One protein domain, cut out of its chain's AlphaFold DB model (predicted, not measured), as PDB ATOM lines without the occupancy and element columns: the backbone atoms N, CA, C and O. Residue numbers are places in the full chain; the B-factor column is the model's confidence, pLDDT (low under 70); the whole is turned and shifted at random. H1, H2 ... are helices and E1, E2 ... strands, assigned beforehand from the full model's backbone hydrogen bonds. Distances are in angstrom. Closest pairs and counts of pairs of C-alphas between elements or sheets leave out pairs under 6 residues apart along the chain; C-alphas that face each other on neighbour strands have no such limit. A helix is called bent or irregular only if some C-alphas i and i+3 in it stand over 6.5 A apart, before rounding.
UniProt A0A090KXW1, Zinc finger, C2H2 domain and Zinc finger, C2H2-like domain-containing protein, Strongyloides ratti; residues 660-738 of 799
ATOM      1  N   CYS A 660     180.206 176.558 166.942       84.75
ATOM      2  CA  CYS A 660     180.778 177.901 167.030       84.75
ATOM      3  C   CYS A 660     180.946 178.307 168.495       84.75
ATOM      4  O   CYS A 660     179.967 178.396 169.232       84.75
ATOM      5  N   LYS A 661     182.166 178.650 168.902       80.88
ATOM      6  CA  LYS A 661     182.519 179.033 170.277       80.88
ATOM      7  C   LYS A 661     181.960 180.393 170.708       80.88
ATOM      8  O   LYS A 661     181.763 180.599 171.900       80.88
ATOM      9  N   ILE A 662     181.646 181.291 169.765       81.00
ATOM     10  CA  ILE A 662     181.074 182.616 170.077       81.00
ATOM     11  C   ILE A 662     179.571 182.520 170.389       81.00
ATOM     12  O   ILE A 662     179.117 183.100 171.369       81.00
ATOM     13  N   CYS A 663     178.781 181.793 169.583       80.88
ATOM     14  CA  CYS A 663     177.323 181.691 169.780       80.88
ATOM     15  C   CYS A 663     176.816 180.329 170.283       80.88
ATOM     16  O   CYS A 663     175.607 180.165 170.439       80.88
ATOM     17  N   GLN A 664     177.710 179.361 170.503       80.75
ATOM     18  CA  GLN A 664     177.436 178.008 171.013       80.75
ATOM     19  C   GLN A 664     176.439 177.193 170.167       80.75
ATOM     20  O   GLN A 664     175.821 176.241 170.643       80.75
ATOM     21  N   LYS A 665     176.285 177.538 168.881       80.38
ATOM     22  CA  LYS A 665     175.424 176.810 167.936       80.38
ATOM     23  C   LYS A 665     176.228 175.781 167.155       80.38
ATOM     24  O   LYS A 665     177.272 176.101 166.589       80.38
ATOM     25  N   SER A 666     175.684 174.570 167.068       81.56
ATOM     26  CA  SER A 666     176.122 173.562 166.105       81.56
ATOM     27  C   SER A 666     175.688 173.983 164.697       81.56
ATOM     28  O   SER A 666     174.507 174.245 164.453       81.56
ATOM     29  N   ILE A 667     176.644 174.089 163.776       83.75
ATOM     30  CA  ILE A 667     176.424 174.456 162.375       83.75
ATOM     31  C   ILE A 667     176.928 173.349 161.448       83.75
ATOM     32  O   ILE A 667     177.931 172.700 161.720       83.75
ATOM     33  N   VAL A 668     176.279 173.140 160.302       81.00
ATOM     34  CA  VAL A 668     176.799 172.196 159.295       81.00
ATOM     35  C   VAL A 668     178.059 172.787 158.656       81.00
ATOM     36  O   VAL A 668     178.047 173.952 158.258       81.00
ATOM     37  N   ALA A 669     179.122 171.997 158.470       73.31
ATOM     38  CA  ALA A 669     180.396 172.487 157.923       73.31
ATOM     39  C   ALA A 669     180.238 173.281 156.602       73.31
ATOM     40  O   ALA A 669     180.917 174.286 156.380       73.31
ATOM     41  N   LYS A 670     179.256 172.904 155.765       72.62
ATOM     42  CA  LYS A 670     178.902 173.577 154.498       72.62
ATOM     43  C   LYS A 670     178.460 175.048 154.630       72.62
ATOM     44  O   LYS A 670     178.532 175.771 153.643       72.62
ATOM     45  N   ILE A 671     178.015 175.498 155.810       75.12
ATOM     46  CA  ILE A 671     177.607 176.895 156.074       75.12
ATOM     47  C   ILE A 671     178.625 177.693 156.910       75.12
ATOM     48  O   ILE A 671     178.384 178.869 157.187       75.12
ATOM     49  N   LYS A 672     179.789 177.110 157.249       78.31
ATOM     50  CA  LYS A 672     180.843 177.739 158.075       78.31
ATOM     51  C   LYS A 672     181.198 179.164 157.634       78.31
ATOM     52  O   LYS A 672     181.256 180.059 158.470       78.31
ATOM     53  N   GLY A 673     181.366 179.398 156.329       72.44
ATOM     54  CA  GLY A 673     181.709 180.721 155.788       72.44
ATOM     55  C   GLY A 673     180.644 181.798 156.034       72.44
ATOM     56  O   GLY A 673     180.982 182.906 156.435       72.44
ATOM     57  N   PHE A 674     179.357 181.467 155.867       77.94
ATOM     58  CA  PHE A 674     178.258 182.397 156.165       77.94
ATOM     59  C   PHE A 674     178.138 182.682 157.666       77.94
ATOM     60  O   PHE A 674     177.775 183.788 158.054       77.94
ATOM     61  N   HIS A 675     178.465 181.702 158.510       81.31
ATOM     62  CA  HIS A 675     178.407 181.870 159.957       81.31
ATOM     63  C   HIS A 675     179.537 182.758 160.507       81.31
ATOM     64  O   HIS A 675     179.271 183.621 161.340       81.31
ATOM     65  N   ILE A 676     180.767 182.606 159.993       78.69
ATOM     66  CA  ILE A 676     181.886 183.524 160.289       78.69
ATOM     67  C   ILE A 676     181.505 184.943 159.867       78.69
ATOM     68  O   ILE A 676     181.602 185.866 160.664       78.69
ATOM     69  N   LEU A 677     181.016 185.105 158.634       74.69
ATOM     70  CA  LEU A 677     180.622 186.398 158.079       74.69
ATOM     71  C   LEU A 677     179.547 187.109 158.919       74.69
ATOM     72  O   LEU A 677     179.643 188.312 159.142       74.69
ATOM     73  N   TRP A 678     178.558 186.369 159.430       79.44
ATOM     74  CA  TRP A 678     177.551 186.917 160.344       79.44
ATOM     75  C   TRP A 678     178.163 187.407 161.667       79.44
ATOM     76  O   TRP A 678     177.783 188.466 162.160       79.44
ATOM     77  N   HIS A 679     179.148 186.686 162.216       79.75
ATOM     78  CA  HIS A 679     179.901 187.163 163.378       79.75
ATOM     79  C   HIS A 679     180.837 188.338 163.053       79.75
ATOM     80  O   HIS A 679     181.026 189.182 163.921       79.75
ATOM     81  N   VAL A 680     181.371 188.468 161.832       78.12
ATOM     82  CA  VAL A 680     182.115 189.679 161.433       78.12
ATOM     83  C   VAL A 680     181.182 190.888 161.510       78.12
ATOM     84  O   VAL A 680     181.441 191.792 162.303       78.12
ATOM     85  N   GLY A 681     180.048 190.866 160.801       73.56
ATOM     86  CA  GLY A 681     179.079 191.970 160.831       73.56
ATOM     87  C   GLY A 681     178.589 192.307 162.243       73.56
ATOM     88  O   GLY A 681     178.556 193.476 162.626       73.56
ATOM     89  N   LYS A 682     178.278 191.284 163.054       76.00
ATOM     90  CA  LYS A 682     177.722 191.462 164.403       76.00
ATOM     91  C   LYS A 682     178.743 191.877 165.470       76.00
ATOM     92  O   LYS A 682     178.427 192.745 166.276       76.00
ATOM     93  N   GLU A 683     179.906 191.227 165.547       66.88
ATOM     94  CA  GLU A 683     180.862 191.450 166.648       66.88
ATOM     95  C   GLU A 683     181.882 192.564 166.343       66.88
ATOM     96  O   GLU A 683     182.546 193.036 167.262       66.88
ATOM     97  N   THR A 684     182.027 192.983 165.077       69.81
ATOM     98  CA  THR A 684     182.998 194.023 164.663       69.81
ATOM     99  C   THR A 684     182.349 195.303 164.130       69.81
ATOM    100  O   THR A 684     183.032 196.309 163.969       69.81
ATOM    101  N   GLY A 685     181.042 195.288 163.843       69.56
ATOM    102  CA  GLY A 685     180.335 196.432 163.256       69.56
ATOM    103  C   GLY A 685     180.666 196.703 161.782       69.56
ATOM    104  O   GLY A 685     180.187 197.691 161.231       69.56
ATOM    105  N   CYS A 686     181.449 195.836 161.131       69.81
ATOM    106  CA  CYS A 686     181.755 195.888 159.702       69.81
ATOM    107  C   CYS A 686     180.803 194.962 158.921       69.81
ATOM    108  O   CYS A 686     181.126 193.782 158.746       69.81
ATOM    109  N   PRO A 687     179.629 195.439 158.456       72.12
ATOM    110  CA  PRO A 687     178.757 194.642 157.603       72.12
ATOM    111  C   PRO A 687     179.429 194.388 156.252       72.12
ATOM    112  O   PRO A 687     180.341 195.112 155.849       72.12
ATOM    113  N   ARG A 688     178.972 193.362 155.529       75.12
ATOM    114  CA  ARG A 688     179.714 192.862 154.358       75.12
ATOM    115  C   ARG A 688     180.001 193.907 153.270       75.12
ATOM    116  O   ARG A 688     181.095 193.889 152.710       75.12
ATOM    117  N   TYR A 689     179.028 194.748 152.928       85.88
ATOM    118  CA  TYR A 689     179.123 195.631 151.767       85.88
ATOM    119  C   TYR A 689     179.089 197.108 152.159       85.88
ATOM    120  O   TYR A 689     178.322 197.499 153.038       85.88
ATOM    121  N   SER A 690     179.865 197.928 151.456       84.88
ATOM    122  CA  SER A 690     179.837 199.395 151.521       84.88
ATOM    123  C   SER A 690     179.509 199.998 150.161       84.88
ATOM    124  O   SER A 690     179.721 199.377 149.117       84.88
ATOM    125  N   CYS A 691     178.984 201.220 150.179       87.81
ATOM    126  CA  CYS A 691     179.044 202.107 149.029       87.81
ATOM    127  C   CYS A 691     180.484 202.625 148.860       87.81
ATOM    128  O   CYS A 691     181.162 202.891 149.849       87.81
ATOM    129  N   LYS A 692     180.944 202.785 147.616       82.12
ATOM    130  CA  LYS A 692     182.227 203.440 147.287       82.12
ATOM    131  C   LYS A 692     182.160 204.966 147.377       82.12
ATOM    132  O   LYS A 692     183.193 205.611 147.508       82.12
ATOM    133  N   LEU A 693     180.961 205.536 147.236       81.06
ATOM    134  CA  LEU A 693     180.744 206.976 147.049       81.06
ATOM    135  C   LEU A 693     180.269 207.695 148.323       81.06
ATOM    136  O   LEU A 693     180.287 208.922 148.374       81.06
ATOM    137  N   CYS A 694     179.882 206.958 149.369       86.56
ATOM    138  CA  CYS A 694     179.631 207.507 150.701       86.56
ATOM    139  C   CYS A 694     179.784 206.435 151.794       86.56
ATOM    140  O   CYS A 694     179.949 205.250 151.513       86.56
ATOM    141  N   GLU A 695     179.678 206.832 153.063       80.75
ATOM    142  CA  GLU A 695     179.905 205.950 154.218       80.75
ATOM    143  C   GLU A 695     178.805 204.895 154.477       80.75
ATOM    144  O   GLU A 695     178.853 204.210 155.501       80.75
ATOM    145  N   TYR A 696     177.814 204.729 153.591       83.50
ATOM    146  CA  TYR A 696     176.719 203.765 153.764       83.50
ATOM    147  C   TYR A 696     177.198 202.304 153.675       83.50
ATOM    148  O   TYR A 696     177.893 201.920 152.732       83.50
ATOM    149  N   LYS A 697     176.800 201.457 154.639       83.81
ATOM    150  CA  LYS A 697     177.230 200.045 154.739       83.81
ATOM    151  C   LYS A 697     176.067 199.132 155.131       83.81
ATOM    152  O   LYS A 697     175.245 199.500 155.968       83.81
ATOM    153  N   HIS A 698     175.991 197.935 154.545       82.94
ATOM    154  CA  HIS A 698     174.898 196.984 154.769       82.94
ATOM    155  C   HIS A 698     175.281 195.527 154.428       82.94
ATOM    156  O   HIS A 698     176.034 195.262 153.496       82.94
ATOM    157  N   ASP A 699     174.715 194.541 155.135       77.00
ATOM    158  CA  ASP A 699     175.059 193.111 154.964       77.00
ATOM    159  C   ASP A 699     174.592 192.487 153.638       77.00
ATOM    160  O   ASP A 699     175.030 191.399 153.255       77.00
ATOM    161  N   ARG A 700     173.688 193.160 152.921       82.50
ATOM    162  CA  ARG A 700     173.158 192.718 151.624       82.50
ATOM    163  C   ARG A 700     173.548 193.703 150.532       82.50
ATOM    164  O   ARG A 700     173.088 194.843 150.558       82.50
ATOM    165  N   SER A 701     174.283 193.221 149.532       81.81
ATOM    166  CA  SER A 701     174.690 193.986 148.345       81.81
ATOM    167  C   SER A 701     173.508 194.600 147.598       81.81
ATOM    168  O   SER A 701     173.614 195.725 147.132       81.81
ATOM    169  N   ALA A 702     172.362 193.915 147.543       84.31
ATOM    170  CA  ALA A 702     171.140 194.433 146.924       84.31
ATOM    171  C   ALA A 702     170.658 195.762 147.542       84.31
ATOM    172  O   ALA A 702     170.155 196.618 146.823       84.31
ATOM    173  N   SER A 703     170.843 195.962 148.850       86.50
ATOM    174  CA  SER A 703     170.490 197.226 149.512       86.50
ATOM    175  C   SER A 703     171.521 198.321 149.247       86.50
ATOM    176  O   SER A 703     171.149 199.483 149.173       86.50
ATOM    177  N   VAL A 704     172.796 197.961 149.056       85.06
ATOM    178  CA  VAL A 704     173.840 198.914 148.643       85.06
ATOM    179  C   VAL A 704     173.649 199.333 147.179       85.06
ATOM    180  O   VAL A 704     173.753 200.520 146.897       85.06
ATOM    181  N   LYS A 705     173.262 198.415 146.274       85.88
ATOM    182  CA  LYS A 705     172.822 198.752 144.903       85.88
ATOM    183  C   LYS A 705     171.626 199.706 144.920       85.88
ATOM    184  O   LYS A 705     171.681 200.768 144.319       85.88
ATOM    185  N   GLN A 706     170.584 199.365 145.686       87.25
ATOM    186  CA  GLN A 706     169.383 200.195 145.821       87.25
ATOM    187  C   GLN A 706     169.665 201.580 146.425       87.25
ATOM    188  O   GLN A 706     168.944 202.524 146.124       87.25
ATOM    189  N   HIS A 707     170.677 201.704 147.284       88.94
ATOM    190  CA  HIS A 707     171.161 202.986 147.793       88.94
ATOM    191  C   HIS A 707     171.953 203.759 146.720       88.94
ATOM    192  O   HIS A 707     171.673 204.934 146.510       88.94
ATOM    193  N   GLY A 708     172.862 203.104 145.987       88.12
ATOM    194  CA  GLY A 708     173.595 203.711 144.868       88.12
ATOM    195  C   GLY A 708     172.667 204.307 143.815       88.12
ATOM    196  O   GLY A 708     172.712 205.505 143.561       88.12
ATOM    197  N   ALA A 709     171.709 203.512 143.338       86.00
ATOM    198  CA  ALA A 709     170.682 203.918 142.380       86.00
ATOM    199  C   ALA A 709     169.670 204.969 142.911       86.00
ATOM    200  O   ALA A 709     168.689 205.266 142.231       86.00
ATOM    201  N   ARG A 710     169.855 205.497 144.132       87.50
ATOM    202  CA  ARG A 710     169.019 206.545 144.750       87.50
ATOM    203  C   ARG A 710     169.796 207.795 145.134       87.50
ATOM    204  O   ARG A 710     169.312 208.889 144.886       87.50
ATOM    205  N   GLU A 711     170.966 207.629 145.747       83.06
ATOM    206  CA  GLU A 711     171.779 208.740 146.264       83.06
ATOM    207  C   GLU A 711     172.919 209.136 145.305       83.06
ATOM    208  O   GLU A 711     173.550 210.177 145.488       83.06
ATOM    209  N   HIS A 712     173.224 208.291 144.311       86.12
ATOM    210  CA  HIS A 712     174.373 208.441 143.408       86.12
ATOM    211  C   HIS A 712     174.060 208.130 141.931       86.12
ATOM    212  O   HIS A 712     174.963 208.186 141.108       86.12
ATOM    213  N   GLU A 713     172.823 207.738 141.612       78.12
ATOM    214  CA  GLU A 713     172.334 207.291 140.289       78.12
ATOM    215  C   GLU A 713     173.071 206.077 139.658       78.12
ATOM    216  O   GLU A 713     172.604 205.517 138.667       78.12
ATOM    217  N   ASP A 714     174.139 205.578 140.292       73.50
ATOM    218  CA  ASP A 714     174.959 204.443 139.852       73.50
ATOM    219  C   ASP A 714     174.606 203.109 140.542       73.50
ATOM    220  O   ASP A 714     174.537 202.987 141.768       73.50
ATOM    221  N   GLU A 715     174.485 202.042 139.750       64.81
ATOM    222  CA  GLU A 715     174.203 200.683 140.241       64.81
ATOM    223  C   GLU A 715     175.459 199.947 140.758       64.81
ATOM    224  O   GLU A 715     175.350 199.077 141.628       64.81
ATOM    225  N   ASP A 716     176.660 200.262 140.264       76.19
ATOM    226  CA  ASP A 716     177.896 199.498 140.538       76.19
ATOM    227  C   ASP A 716     178.798 200.100 141.638       76.19
ATOM    228  O   ASP A 716     179.966 199.728 141.811       76.19
ATOM    229  N   VAL A 717     178.211 200.940 142.497       79.81
ATOM    230  CA  VAL A 717     178.851 201.513 143.699       79.81
ATOM    231  C   VAL A 717     179.199 200.491 144.791       79.81
ATOM    232  O   VAL A 717     179.773 200.866 145.808       79.81
ATOM    233  N   VAL A 718     178.840 199.212 144.633       82.06
ATOM    234  CA  VAL A 718     179.012 198.193 145.682       82.06
ATOM    235  C   VAL A 718     180.468 197.761 145.821       82.06
ATOM    236  O   VAL A 718     181.117 197.362 144.850       82.06
ATOM    237  N   GLU A 719     180.939 197.752 147.060       80.06
ATOM    238  CA  GLU A 719     182.223 197.215 147.496       80.06
ATOM    239  C   GLU A 719     182.020 196.122 148.559       80.06
ATOM    240  O   GLU A 719     181.034 196.139 149.292       80.06
ATOM    241  N   ASP A 720     182.914 195.130 148.613       80.19
ATOM    242  CA  ASP A 720     182.823 193.958 149.502       80.19
ATOM    243  C   ASP A 720     183.982 194.005 150.511       80.19
ATOM    244  O   ASP A 720     185.093 193.546 150.229       80.19
ATOM    245  N   LEU A 721     183.727 194.594 151.686       68.62
ATOM    246  CA  LEU A 721     184.727 194.904 152.722       68.62
ATOM    247  C   LEU A 721     185.468 193.664 153.247       68.62
ATOM    248  O   LEU A 721     186.580 193.774 153.768       68.62
ATOM    249  N   VAL A 722     184.880 192.480 153.058       65.00
ATOM    250  CA  VAL A 722     185.447 191.163 153.387       65.00
ATOM    251  C   VAL A 722     186.698 190.855 152.553       65.00
ATOM    252  O   VAL A 722     187.596 190.172 153.039       65.00
ATOM    253  N   ASN A 723     186.788 191.380 151.325       60.53
ATOM    254  CA  ASN A 723     187.980 191.245 150.479       60.53
ATOM    255  C   ASN A 723     189.076 192.264 150.838       60.53
ATOM    256  O   ASN A 723     190.244 192.023 150.545       60.53
ATOM    257  N   LEU A 724     188.702 193.389 151.459       56.84
ATOM    258  CA  LEU A 724     189.609 194.471 151.858       56.84
ATOM    259  C   LEU A 724     190.230 194.243 153.245       56.84
ATOM    260  O   LEU A 724     191.336 194.707 153.495       56.84
ATOM    261  N   ASN A 725     189.552 193.504 154.130       62.25
ATOM    262  CA  ASN A 725     189.989 193.250 155.509       62.25
ATOM    263  C   ASN A 725     190.058 191.737 155.821       62.25
ATOM    264  O   ASN A 725     189.301 191.243 156.666       62.25
ATOM    265  N   PRO A 726     190.945 190.967 155.155       66.88
ATOM    266  CA  PRO A 726     191.031 189.514 155.336       66.88
ATOM    267  C   PRO A 726     191.406 189.103 156.769       66.88
ATOM    268  O   PRO A 726     190.963 188.054 157.242       66.88
ATOM    269  N   ASP A 727     192.176 189.927 157.483       69.44
ATOM    270  CA  ASP A 727     192.614 189.650 158.853       69.44
ATOM    271  C   ASP A 727     191.468 189.703 159.870       69.44
ATOM    272  O   ASP A 727     191.425 188.879 160.781       69.44
ATOM    273  N   LEU A 728     190.475 190.573 159.662       70.75
ATOM    274  CA  LEU A 728     189.271 190.646 160.500       70.75
ATOM    275  C   LEU A 728     188.422 189.368 160.362       70.75
ATOM    276  O   LEU A 728     187.916 188.817 161.342       70.75
ATOM    277  N   VAL A 729     188.318 188.844 159.136       70.62
ATOM    278  CA  VAL A 729     187.650 187.565 158.841       70.62
ATOM    279  C   VAL A 729     188.411 186.400 159.476       70.62
ATOM    280  O   VAL A 729     187.794 185.487 160.031       70.62
ATOM    281  N   LYS A 730     189.747 186.435 159.420       73.50
ATOM    282  CA  LYS A 730     190.628 185.442 160.042       73.50
ATOM    283  C   LYS A 730     190.469 185.442 161.565       73.50
ATOM    284  O   LYS A 730     190.149 184.392 162.118       73.50
ATOM    285  N   GLU A 731     190.592 186.597 162.218       79.50
ATOM    286  CA  GLU A 731     190.441 186.764 163.670       79.50
ATOM    287  C   GLU A 731     189.077 186.254 164.158       79.50
ATOM    288  O   GLU A 731     189.003 185.453 165.094       79.50
ATOM    289  N   VAL A 732     187.986 186.644 163.488       78.50
ATOM    290  CA  VAL A 732     186.646 186.144 163.824       78.50
ATOM    291  C   VAL A 732     186.534 184.640 163.558       78.50
ATOM    292  O   VAL A 732     185.924 183.937 164.359       78.50
ATOM    293  N   SER A 733     187.165 184.091 162.514       77.69
ATOM    294  CA  SER A 733     187.168 182.638 162.277       77.69
ATOM    295  C   SER A 733     187.921 181.847 163.358       77.69
ATOM    296  O   SER A 733     187.474 180.763 163.750       77.69
ATOM    297  N   GLU A 734     189.014 182.404 163.886       82.38
ATOM    298  CA  GLU A 734     189.790 181.834 164.989       82.38
ATOM    299  C   GLU A 734     189.023 181.947 166.315       82.38
ATOM    300  O   GLU A 734     188.961 180.971 167.059       82.38
ATOM    301  N   LYS A 735     188.312 183.056 166.565       78.62
ATOM    302  CA  LYS A 735     187.362 183.180 167.687       78.62
ATOM    303  C   LYS A 735     186.168 182.218 167.559       78.62
ATOM    304  O   LYS A 735     185.733 181.651 168.557       78.62
ATOM    305  N   CYS A 736     185.653 181.982 166.347       77.38
ATOM    306  CA  CYS A 736     184.541 181.057 166.110       77.38
ATOM    307  C   CYS A 736     184.909 179.587 166.350       77.38
ATOM    308  O   CYS A 736     184.082 178.858 166.888       77.38
ATOM    309  N   PHE A 737     186.099 179.123 165.945       79.50
ATOM    310  CA  PHE A 737     186.409 177.680 165.916       79.50
ATOM    311  C   PHE A 737     187.721 177.287 166.611       79.50
ATOM    312  O   PHE A 737     187.882 176.138 167.026       79.50
ATOM    313  N   GLY A 738     188.631 178.233 166.836       71.88
ATOM    314  CA  GLY A 738     189.974 178.004 167.361       71.88
ATOM    315  C   GLY A 738     190.969 177.527 166.300       71.88
ATOM    316  O   GLY A 738     190.626 176.796 165.370       71.88
TER     317      GLY A 738
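AT A GLANCE: This is residues 660 to 738 of the 799 residues of the protein "Zinc finger, C2H2 domain and Zinc finger, C2H2-like domain-containing protein" of Strongyloides ratti (UniProt A0A090KXW1). Two small lobes in line make a body that is only just elongated: in one, H1 and H4 meet at a steep angle, and in the other H2 packs on a small sheet of E2 and E3. The link from H1 to E2 and the short helix H3 join the lobes, and both printed ends lie in the lobe of H1 and H4. The 79 printed residues run E1, H1, E2, H2, E3, H3, H4, mostly helix, with E2 and E3 antiparallel. The whole is only just loose, close to compact, with a radius of gyration of the C-alphas of 14.2 A and spans of 43 by 21 by 16 A.

IN THESE COORDINATES: E1, residues 666 to 668, begins at C-alpha 666 (176.122, 173.562, 166.105). H1, residues 669 to 684, is 22.7 A long and irregular: C-alphas 670 and 673 are 7.8 A apart. E2 holds residues 689 to 691. H2, residues 701 to 711, is 15.2 A long and begins at C-alpha 701 (174.690, 193.986, 148.345). E3 holds residues 718 to 720 and H3 residues 721 to 724. H4, residues 726 to 737, is 16.5 A long and ends at C-alpha 737 (186.409, 177.680, 165.916).

HOW THE PARTS SIT: E1 pairs with no named strand and meets H1 only through their link. H1 touches H4 with residues 676 to 680 alone; the closest C-alphas, of Ile 676 and Ser 733, are 5.7 A apart. Their tilt is steep at 68 degrees, only just short of about perpendicular, opposite ways. E2 and E3 are antiparallel neighbours at 142 degrees, with N 690 and O 719 within hydrogen-bond range at 3.0 A. Residues 689 to 690 of E2 also pair antiparallel with 697 to 698. The closest C-alphas of H2 and E2, of Tyr 689 and Ser 701, are 5.8 A apart; those of H2 and E3, of Val 704 and Val 718, 6.0 A. H2 is apart from H1 and H4. H3 is close to H4 but not clearly touching, with C-alphas 722 and 729 closest at 6.9 A. Every O i to N i+4 pair is within hydrogen-bond range in H4, 10 of 12 in H1 and 6 of 7 in H2; H3 is too short for such a pair.

THE WHOLE: The C-alphas farthest apart, of Glu 713 and Gly 738, are 43.6 A apart. The printed part has no cut and no long link. Its mean pLDDT is 78.0, and residues 683 to 686, 715 and 721 to 727 are under 70.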